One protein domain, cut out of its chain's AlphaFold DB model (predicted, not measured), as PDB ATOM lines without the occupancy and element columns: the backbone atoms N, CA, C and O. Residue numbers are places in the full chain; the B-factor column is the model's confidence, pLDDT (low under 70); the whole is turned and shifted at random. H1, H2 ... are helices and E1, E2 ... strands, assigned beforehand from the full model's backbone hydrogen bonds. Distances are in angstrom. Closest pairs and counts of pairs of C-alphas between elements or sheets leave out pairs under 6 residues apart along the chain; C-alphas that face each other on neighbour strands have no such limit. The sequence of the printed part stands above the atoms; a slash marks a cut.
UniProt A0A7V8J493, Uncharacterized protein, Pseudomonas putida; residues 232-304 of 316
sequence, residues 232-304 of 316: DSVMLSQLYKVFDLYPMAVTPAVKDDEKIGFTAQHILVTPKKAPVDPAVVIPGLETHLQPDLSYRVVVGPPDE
ATOM      1  N   ASP A 232     125.874  75.196  81.247       72.50
ATOM      2  CA  ASP A 232     124.815  74.699  82.128       72.50
ATOM      3  C   ASP A 232     125.397  74.076  83.416       72.50
ATOM      4  O   ASP A 232     124.707  73.344  84.130       72.50
ATOM      5  N   SER A 233     126.680  74.324  83.722       73.81
ATOM      6  CA  SER A 233     127.398  73.720  84.854       73.81
ATOM      7  C   SER A 233     126.734  74.004  86.202       73.81
ATOM      8  O   SER A 233     126.634  73.102  87.036       73.81
ATOM      9  N   VAL A 234     126.207  75.217  86.396       74.88
ATOM     10  CA  VAL A 234     125.502  75.621  87.623       74.88
ATOM     11  C   VAL A 234     124.218  74.818  87.807       74.88
ATOM     12  O   VAL A 234     124.028  74.191  88.851       74.88
ATOM     13  N   MET A 235     123.384  74.752  86.768       77.62
ATOM     14  CA  MET A 235     122.113  74.024  86.794       77.62
ATOM     15  C   MET A 235     122.339  72.518  86.976       77.62
ATOM     16  O   MET A 235     121.677  71.876  87.793       77.62
ATOM     17  N   LEU A 236     123.331  71.953  86.278       81.19
ATOM     18  CA  LEU A 236     123.746  70.564  86.461       81.19
ATOM     19  C   LEU A 236     124.222  70.310  87.892       81.19
ATOM     20  O   LEU A 236     123.837  69.304  88.480       81.19
ATOM     21  N   SER A 237     125.012  71.211  88.482       81.75
ATOM     22  CA  SER A 237     125.492  71.054  89.860       81.75
ATOM     23  C   SER A 237     124.349  71.043  90.883       81.75
ATOM     24  O   SER A 237     124.371  70.245  91.821       81.75
ATOM     25  N   GLN A 238     123.319  71.873  90.684       81.25
ATOM     26  CA  GLN A 238     122.129  71.899  91.533       81.25
ATOM     27  C   GLN A 238     121.310  70.615  91.369       81.25
ATOM     28  O   GLN A 238     120.953  69.995  92.368       81.25
ATOM     29  N   LEU A 239     121.092  70.156  90.132       83.38
ATOM     30  CA  LEU A 239     120.423  68.880  89.862       83.38
ATOM     31  C   LEU A 239     121.172  67.701  90.491       83.38
ATOM     32  O   LEU A 239     120.546  66.866  91.139       83.38
ATOM     33  N   TYR A 240     122.503  67.652  90.366       85.31
ATOM     34  CA  TYR A 240     123.321  66.619  91.003       85.31
ATOM     35  C   TYR A 240     123.144  66.610  92.521       85.31
ATOM     36  O   TYR A 240     122.931  65.544  93.086       85.31
ATOM     37  N   LYS A 241     123.165  67.775  93.181       83.88
ATOM     38  CA  LYS A 241     122.927  67.863  94.631       83.88
ATOM     39  C   LYS A 241     121.524  67.384  95.015       83.88
ATOM     40  O   LYS A 241     121.374  66.710  96.030       83.88
ATOM     41  N   VAL A 242     120.504  67.689  94.206       83.38
ATOM     42  CA  VAL A 242     119.133  67.201  94.441       83.38
ATOM     43  C   VAL A 242     119.060  65.680  94.301       83.38
ATOM     44  O   VAL A 242     118.447  65.036  95.147       83.38
ATOM     45  N   PHE A 243     119.695  65.095  93.282       85.50
ATOM     46  CA  PHE A 243     119.714  63.640  93.091       85.50
ATOM     47  C   PHE A 243     120.589  62.902  94.109       85.50
ATOM     48  O   PHE A 243     120.270  61.769  94.452       85.50
ATOM     49  N   ASP A 244     121.647  63.524  94.624       86.94
ATOM     50  CA  ASP A 244     122.453  62.957  95.712       86.94
ATOM     51  C   ASP A 244     121.643  62.900  97.019       86.94
ATOM     52  O   ASP A 244     121.609  61.880  97.707       86.94
ATOM     53  N   LEU A 245     120.886  63.965  97.312       83.69
ATOM     54  CA  LEU A 245     119.995  64.026  98.473       83.69
ATOM     55  C   LEU A 245     118.766  63.111  98.309       83.69
ATOM     56  O   LEU A 245     118.300  62.497  99.270       83.69
ATOM     57  N   TYR A 246     118.245  63.009  97.084       84.88
ATOM     58  CA  TYR A 246     117.042  62.259  96.731       84.88
ATOM     59  C   TYR A 246     117.234  61.435  95.448       84.88
ATOM     60  O   TYR A 246     116.719  61.807  94.390       84.88
ATOM     61  N   PRO A 247     117.867  60.247  95.530       83.50
ATOM     62  CA  PRO A 247     118.151  59.410  94.356       83.50
ATOM     63  C   PRO A 247     116.906  58.925  93.604       83.50
ATOM     64  O   PRO A 247     116.978  58.555  92.436       83.50
ATOM     65  N   MET A 248     115.755  58.909  94.281       83.44
ATOM     66  CA  MET A 248     114.458  58.514  93.725       83.44
ATOM     67  C   MET A 248     113.580  59.714  93.332       83.44
ATOM     68  O   MET A 248     112.368  59.553  93.191       83.44
ATOM     69  N   ALA A 249     114.148  60.916  93.195       84.12
ATOM     70  CA  ALA A 249     113.410  62.058  92.665       84.12
ATOM     71  C   ALA A 249     113.005  61.809  91.200       84.12
ATOM     72  O   ALA A 249     113.772  61.251  90.418       84.12
ATOM     73  N   VAL A 250     111.793  62.216  90.823       83.62
ATOM     74  CA  VAL A 250     111.238  61.961  89.484       83.62
ATOM     75  C   VAL A 250     110.777  63.265  88.848       83.62
ATOM     76  O   VAL A 250     110.160  64.100  89.507       83.62
ATOM     77  N   THR A 251     111.036  63.432  87.554       82.25
ATOM     78  CA  THR A 251     110.449  64.517  86.762       82.25
ATOM     79  C   THR A 251     108.955  64.234  86.560       82.25
ATOM     80  O   THR A 251     108.613  63.183  86.007       82.25
ATOM     81  N   PRO A 252     108.041  65.113  87.004       77.56
ATOM     82  CA  PRO A 252     106.613  64.886  86.843       77.56
ATOM     83  C   PRO A 252     106.200  64.979  85.369       77.56
ATOM     84  O   PRO A 252     106.856  65.636  84.559       77.56
ATOM     85  N   ALA A 253     105.073  64.351  85.028       72.69
ATOM     86  CA  ALA A 253     104.434  64.572  83.737       72.69
ATOM     87  C   ALA A 253     103.965  66.032  83.654       72.69
ATOM     88  O   ALA A 253     103.226  66.515  84.514       72.69
ATOM     89  N   VAL A 254     104.444  66.735  82.636       66.50
ATOM     90  CA  VAL A 254     104.257  68.175  82.460       66.50
ATOM     91  C   VAL A 254     102.898  68.440  81.807       66.50
ATOM     92  O   VAL A 254     102.501  67.698  80.912       66.50
ATOM     93  N   LYS A 255     102.167  69.472  82.251       65.19
ATOM     94  CA  LYS A 255     100.978  69.971  81.530       65.19
ATOM     95  C   LYS A 255     101.438  70.755  80.295       65.19
ATOM     96  O   LYS A 255     102.495  71.371  80.362       65.19
ATOM     97  N   ASP A 256     100.641  70.772  79.223       55.19
ATOM     98  CA  ASP A 256     101.014  71.281  77.882       55.19
ATOM     99  C   ASP A 256     101.625  72.706  77.833       55.19
ATOM    100  O   ASP A 256     102.287  73.047  76.853       55.19
ATOM    101  N   ASP A 257     101.481  73.515  78.890       59.69
ATOM    102  CA  ASP A 257     101.981  74.896  78.969       59.69
ATOM    103  C   ASP A 257     103.307  75.079  79.749       59.69
ATOM    104  O   ASP A 257     103.897  76.160  79.716       59.69
ATOM    105  N   GLU A 258     103.820  74.056  80.444       65.56
ATOM    106  CA  GLU A 258     105.104  74.134  81.163       65.56
ATOM    107  C   GLU A 258     106.245  73.582  80.277       65.56
ATOM    108  O   GLU A 258     106.218  72.442  79.818       65.56
ATOM    109  N   LYS A 259     107.292  74.380  80.023       64.88
ATOM    110  CA  LYS A 259     108.497  73.920  79.306       64.88
ATOM    111  C   LYS A 259     109.547  73.453  80.310       64.88
ATOM    112  O   LYS A 259     110.080  74.273  81.053       64.88
ATOM    113  N   ILE A 260     109.859  72.156  80.308       70.19
ATOM    114  CA  ILE A 260     110.970  71.590  81.086       70.19
ATOM    115  C   ILE A 260     112.209  71.454  80.203       70.19
ATOM    116  O   ILE A 260     112.153  70.832  79.142       70.19
ATOM    117  N   GLY A 261     113.338  71.995  80.657       68.50
ATOM    118  CA  GLY A 261     114.632  71.841  79.993       68.50
ATOM    119  C   GLY A 261     115.672  72.851  80.475       68.50
ATOM    120  O   GLY A 261     115.344  73.774  81.213       68.50
ATOM    121  N   PHE A 262     116.907  72.700  79.996       65.69
ATOM    122  CA  PHE A 262     118.059  73.532  80.376       65.69
ATOM    123  C   PHE A 262     117.914  75.023  80.028       65.69
ATOM    124  O   PHE A 262     118.533  75.872  80.653       65.69
ATOM    125  N   THR A 263     117.076  75.360  79.046       63.69
ATOM    126  CA  THR A 263     116.770  76.751  78.664       63.69
ATOM    127  C   THR A 263     115.554  77.332  79.395       63.69
ATOM    128  O   THR A 263     115.162  78.467  79.127       63.69
ATOM    129  N   ALA A 264     114.933  76.547  80.278       70.19
ATOM    130  CA  ALA A 264     113.768  76.906  81.077       70.19
ATOM    131  C   ALA A 264     114.001  76.434  82.527       70.19
ATOM    132  O   ALA A 264     115.089  76.617  83.060       70.19
ATOM    133  N   GLN A 265     113.001  75.836  83.177       80.00
ATOM    134  CA  GLN A 265     113.113  75.312  84.540       80.00
ATOM    135  C   GLN A 265     113.091  73.781  84.549       80.00
ATOM    136  O   GLN A 265     112.371  73.153  83.768       80.00
ATOM    137  N   HIS A 266     113.846  73.164  85.455       82.50
ATOM    138  CA  HIS A 266     113.706  71.744  85.762       82.50
ATOM    139  C   HIS A 266     112.798  71.560  86.971       82.50
ATOM    140  O   HIS A 266     112.991  72.182  88.008       82.50
ATOM    141  N   ILE A 267     111.803  70.685  86.838       83.88
ATOM    142  CA  ILE A 267     110.877  70.361  87.921       83.88
ATOM    143  C   ILE A 267     111.146  68.922  88.345       83.88
ATOM    144  O   ILE A 267     111.108  68.014  87.516       83.88
ATOM    145  N   LEU A 268     111.389  68.714  89.633       85.38
ATOM    146  CA  LEU A 268     111.592  67.403  90.241       85.38
ATOM    147  C   LEU A 268     110.605  67.212  91.392       85.38
ATOM    148  O   LEU A 268     110.229  68.162  92.071       85.38
ATOM    149  N   VAL A 269     110.181  65.977  91.625       85.62
ATOM    150  CA  VAL A 269     109.364  65.600  92.782       85.62
ATOM    151  C   VAL A 269     110.159  64.619  93.631       85.62
ATOM    152  O   VAL A 269     110.593  63.585  93.123       85.62
ATOM    153  N   THR A 270     110.378  64.944  94.906       85.44
ATOM    154  CA  THR A 270     111.093  64.059  95.840       85.44
ATOM    155  C   THR A 270     110.228  62.858  96.265       85.44
ATOM    156  O   THR A 270     109.016  62.848  96.044       85.44
ATOM    157  N   PRO A 271     110.811  61.810  96.876       83.69
ATOM    158  CA  PRO A 271     110.039  60.691  97.415       83.69
ATOM    159  C   PRO A 271     109.048  61.121  98.508       83.69
ATOM    160  O   PRO A 271     109.252  62.112  99.207       83.69
ATOM    161  N   LYS A 272     107.985  60.331  98.700       82.69
ATOM    162  CA  LYS A 272     106.991  60.554  99.766       82.69
ATOM    163  C   LYS A 272     107.650  60.542 101.144       82.69
ATOM    164  O   LYS A 272     108.465  59.662 101.416       82.69
ATOM    165  N   LYS A 273     107.216  61.443 102.034       79.69
ATOM    166  CA  LYS A 273     107.794  61.644 103.378       79.69
ATOM    167  C   LYS A 273     109.283  62.002 103.332       79.69
ATOM    168  O   LYS A 273     110.087  61.422 104.064       79.69
ATOM    169  N   ALA A 274     109.647  62.938 102.464       80.50
ATOM    170  CA  ALA A 274     111.006  63.453 102.406       80.50
ATOM    171  C   ALA A 274     111.395  64.058 103.777       80.50
ATOM    172  O   ALA A 274     110.643  64.872 104.314       80.50
ATOM    173  N   PRO A 275     112.529  63.648 104.378       77.62
ATOM    174  CA  PRO A 275     112.895  64.025 105.741       77.62
ATOM    175  C   PRO A 275     113.316  65.493 105.887       77.62
ATOM    176  O   PRO A 275     113.254  66.019 106.995       77.62
ATOM    177  N   VAL A 276     113.767  66.143 104.807       83.31
ATOM    178  CA  VAL A 276     114.296  67.515 104.833       83.31
ATOM    179  C   VAL A 276     113.869  68.276 103.578       83.31
ATOM    180  O   VAL A 276     113.883  67.731 102.477       83.31
ATOM    181  N   ASP A 277     113.530  69.551 103.727       83.62
ATOM    182  CA  ASP A 277     113.263  70.431 102.592       83.62
ATOM    183  C   ASP A 277     114.548  70.664 101.758       83.62
ATOM    184  O   ASP A 277     115.537  71.166 102.306       83.62
ATOM    185  N   PRO A 278     114.570  70.322 100.450       83.19
ATOM    186  CA  PRO A 278     115.733  70.535  99.586       83.19
ATOM    187  C   PRO A 278     116.254  71.980  99.569       83.19
ATOM    188  O   PRO A 278     117.466  72.168  99.492       83.19
ATOM    189  N   ALA A 279     115.379  72.988  99.689       84.06
ATOM    190  CA  ALA A 279     115.774  74.403  99.658       84.06
ATOM    191  C   ALA A 279     116.581  74.839 100.893       84.06
ATOM    192  O   ALA A 279     117.322  75.816 100.843       84.06
ATOM    193  N   VAL A 280     116.478  74.101 102.003       81.50
ATOM    194  CA  VAL A 280     117.263  74.367 103.223       81.50
ATOM    195  C   VAL A 280     118.704  73.872 103.072       81.50
ATOM    196  O   VAL A 280     119.617  74.418 103.689       81.50
ATOM    197  N   VAL A 281     118.917  72.838 102.256       80.81
ATOM    198  CA  VAL A 281     120.226  72.193 102.056       80.81
ATOM    199  C   VAL A 281     120.946  72.756 100.830       80.81
ATOM    200  O   VAL A 281     122.172  72.865 100.823       80.81
ATOM    201  N   ILE A 282     120.193  73.110  99.789       81.25
ATOM    202  CA  ILE A 282     120.722  73.577  98.511       81.25
ATOM    203  C   ILE A 282     120.197  75.002  98.276       81.25
ATOM    204  O   ILE A 282     119.003  75.171  98.021       81.25
ATOM    205  N   PRO A 283     121.063  76.029  98.360       75.75
ATOM    206  CA  PRO A 283     120.653  77.412  98.143       75.75
ATOM    207  C   PRO A 283     120.209  77.631  96.690       75.75
ATOM    208  O   PRO A 283     120.774  77.036  95.770       75.75
ATOM    209  N   GLY A 284     119.205  78.492  96.500       74.12
ATOM    210  CA  GLY A 284     118.682  78.866  95.179       74.12
ATOM    211  C   GLY A 284     117.610  77.928  94.608       74.12
ATOM    212  O   GLY A 284     117.221  78.091  93.457       74.12
ATOM    213  N   LEU A 285     117.122  76.949  95.381       82.56
ATOM    214  CA  LEU A 285     115.990  76.108  94.979       82.56
ATOM    215  C   LEU A 285     114.662  76.670  95.484       82.56
ATOM    216  O   LEU A 285     114.539  77.027  96.655       82.56
ATOM    217  N   GLU A 286     113.640  76.636  94.633       83.88
ATOM    218  CA  GLU A 286     112.257  76.865  95.050       83.88
ATOM    219  C   GLU A 286     111.579  75.517  95.323       83.88
ATOM    220  O   GLU A 286     111.543  74.634  94.462       83.88
ATOM    221  N   THR A 287     111.045  75.324  96.530       87.06
ATOM    222  CA  THR A 287     110.374  74.080  96.921       87.06
ATOM    223  C   THR A 287     108.953  74.331  97.411       87.06
ATOM    224  O   THR A 287     108.658  75.278  98.140       87.06
ATOM    225  N   HIS A 288     108.039  73.442  97.025       86.19
ATOM    226  CA  HIS A 288     106.657  73.439  97.497       86.19
ATOM    227  C   HIS A 288     106.294  72.069  98.070       86.19
ATOM    228  O   HIS A 288     106.378  71.055  97.373       86.19
ATOM    229  N   LEU A 289     105.869  72.036  99.337       84.19
ATOM    230  CA  LEU A 289     105.431  70.811 100.009       84.19
ATOM    231  C   LEU A 289     104.097  70.320  99.428       84.19
ATOM    232  O   LEU A 289     103.120  71.067  99.354       84.19
ATOM    233  N   GLN A 290     104.050  69.049  99.045       84.69
ATOM    234  CA  GLN A 290     102.865  68.382  98.514       84.69
ATOM    235  C   GLN A 290     102.093  67.636  99.621       84.69
ATOM    236  O   GLN A 290     102.664  67.297 100.662       84.69
ATOM    237  N   PRO A 291     100.797  67.320  99.410       83.19
ATOM    238  CA  PRO A 291      99.961  66.642 100.410       83.19
ATOM    239  C   PRO A 291     100.474  65.267 100.865       83.19
ATOM    240  O   PRO A 291     100.114  64.802 101.942       83.19
ATOM    241  N   ASP A 292     101.304  64.601 100.059       82.94
ATOM    242  CA  ASP A 292     101.911  63.302 100.369       82.94
ATOM    243  C   ASP A 292     103.275  63.409 101.075       82.94
ATOM    244  O   ASP A 292     103.987  62.407 101.218       82.94
ATOM    245  N   LEU A 293     103.618  64.615 101.545       81.81
ATOM    246  CA  LEU A 293     104.889  64.961 102.178       81.81
ATOM    247  C   LEU A 293     106.104  64.771 101.249       81.81
ATOM    248  O   LEU A 293     107.213  64.528 101.725       81.81
ATOM    249  N   SER A 294     105.901  64.835  99.931       86.00
ATOM    250  CA  SER A 294     106.973  65.075  98.958       86.00
ATOM    251  C   SER A 294     107.164  66.578  98.723       86.00
ATOM    252  O   SER A 294     106.290  67.384  99.038       86.00
ATOM    253  N   TYR A 295     108.297  66.972  98.148       85.00
ATOM    254  CA  TYR A 295     108.568  68.346  97.726       85.00
ATOM    255  C   TYR A 295     108.578  68.416  96.198       85.00
ATOM    256  O   TYR A 295     109.265  67.631  95.542       85.00
ATOM    257  N   ARG A 296     107.824  69.361  95.621       86.81
ATOM    258  CA  ARG A 296     108.019  69.811  94.234       86.81
ATOM    259  C   ARG A 296     109.174  70.804  94.247       86.81
ATOM    260  O   ARG A 296     109.037  71.871  94.830       86.81
ATOM    261  N   VAL A 297     110.286  70.428  93.640       85.00
ATOM    262  CA  VAL A 297     111.509  71.222  93.530       85.00
ATOM    263  C   VAL A 297     111.548  71.849  92.148       85.00
ATOM    264  O   VAL A 297     111.439  71.134  91.150       85.00
ATOM    265  N   VAL A 298     111.699  73.164  92.089       84.31
ATOM    266  CA  VAL A 298     111.915  73.917  90.856       84.31
ATOM    267  C   VAL A 298     113.359  74.406  90.860       84.31
ATOM    268  O   VAL A 298     113.793  75.123  91.759       84.31
ATOM    269  N   VAL A 299     114.113  73.957  89.861       82.75
ATOM    270  CA  VAL A 299     115.478  74.394  89.572       82.75
ATOM    271  C   VAL A 299     115.381  75.376  88.406       82.75
ATOM    272  O   VAL A 299     115.161  74.963  87.262       82.75
ATOM    273  N   GLY A 300     115.448  76.670  88.713       73.56
ATOM    274  CA  GLY A 300     115.408  77.745  87.723       73.56
ATOM    275  C   GLY A 300     116.765  77.979  87.046       73.56
ATOM    276  O   GLY A 300     117.787  77.469  87.516       73.56
ATOM    277  N   PRO A 301     116.802  78.737  85.936       66.12
ATOM    278  CA  PRO A 301     118.061  79.257  85.415       66.12
ATOM    279  C   PRO A 301     118.709  80.172  86.474       66.12
ATOM    280  O   PRO A 301     117.984  80.878  87.172       66.12
ATOM    281  N   PRO A 302     120.046  80.163  86.625       61.47
ATOM    282  CA  PRO A 302     120.721  80.944  87.661       61.47
ATOM    283  C   PRO A 302     120.485  82.449  87.471       61.47
ATOM    284  O   PRO A 302     120.665  82.962  86.362       61.47
ATOM    285  N   ASP A 303     120.132  83.151  88.551       59.28
ATOM    286  CA  ASP A 303     120.060  84.616  88.578       59.28
ATOM    287  C   ASP A 303     121.457  85.223  88.341       59.28
ATOM    288  O   ASP A 303     122.475  84.639  88.721       59.28
ATOM    289  N   GLU A 304     121.539  86.421  87.741       53.31
ATOM    290  CA  GLU A 304     122.813  87.090  87.392       53.31
ATOM    291  C   GLU A 304     123.775  87.277  88.591       53.31
ATOM    292  O   GLU A 304     124.976  87.463  88.400       53.31
TER     293      GLU A 304
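What this domain is: This is residues 232 to 304 of the 316 residues of an uncharacterized protein of Pseudomonas putida (UniProt A0A7V8J493). A small antiparallel sheet, ordered E1, E3, E2, has helix H1 over one face, making two layers; short H2 grazes the sheet. The printed part has 73 residues, in order H1, E1, H2, E2, E3; under half are in named elements, class mixed. It is compact, with radius of gyration of the C-alphas 11.7 A, spanning 31 by 29 by 18 A.

Where its parts are: Find C-alpha 233 at (127.398, 73.720, 84.854); H1 runs 18.3 A to residue 245. E1 is residues 266 to 269, H2 278 to 281, E2 286 to 289. E3, residues 295 to 299, 12.3 A, ends at (115.478, 74.394, 89.572).

How they stand to each other: Look across E1 and E3: N 268 and O 297 are 2.9 A apart. In hairpin E2 and E3, N 296 and O 288 are 2.8 A apart. H1, every O i to N i+4 pair within hydrogen-bond range, runs along E3, 2 degrees on the local plane; their closest C-alphas, Met 235 and Val 299, are 7.2 A apart. H2 is too short for such pairs. E1, H2, E2 form a split strand-helix-strand unit, E3 between its strands, crossover right-handed.

The domain as a whole: The printed part has no cut. The link from H1 to E1 is long, 20 residues; pLDDT is under 70 at 254 to 259, 261 to 263 and 301 to 304.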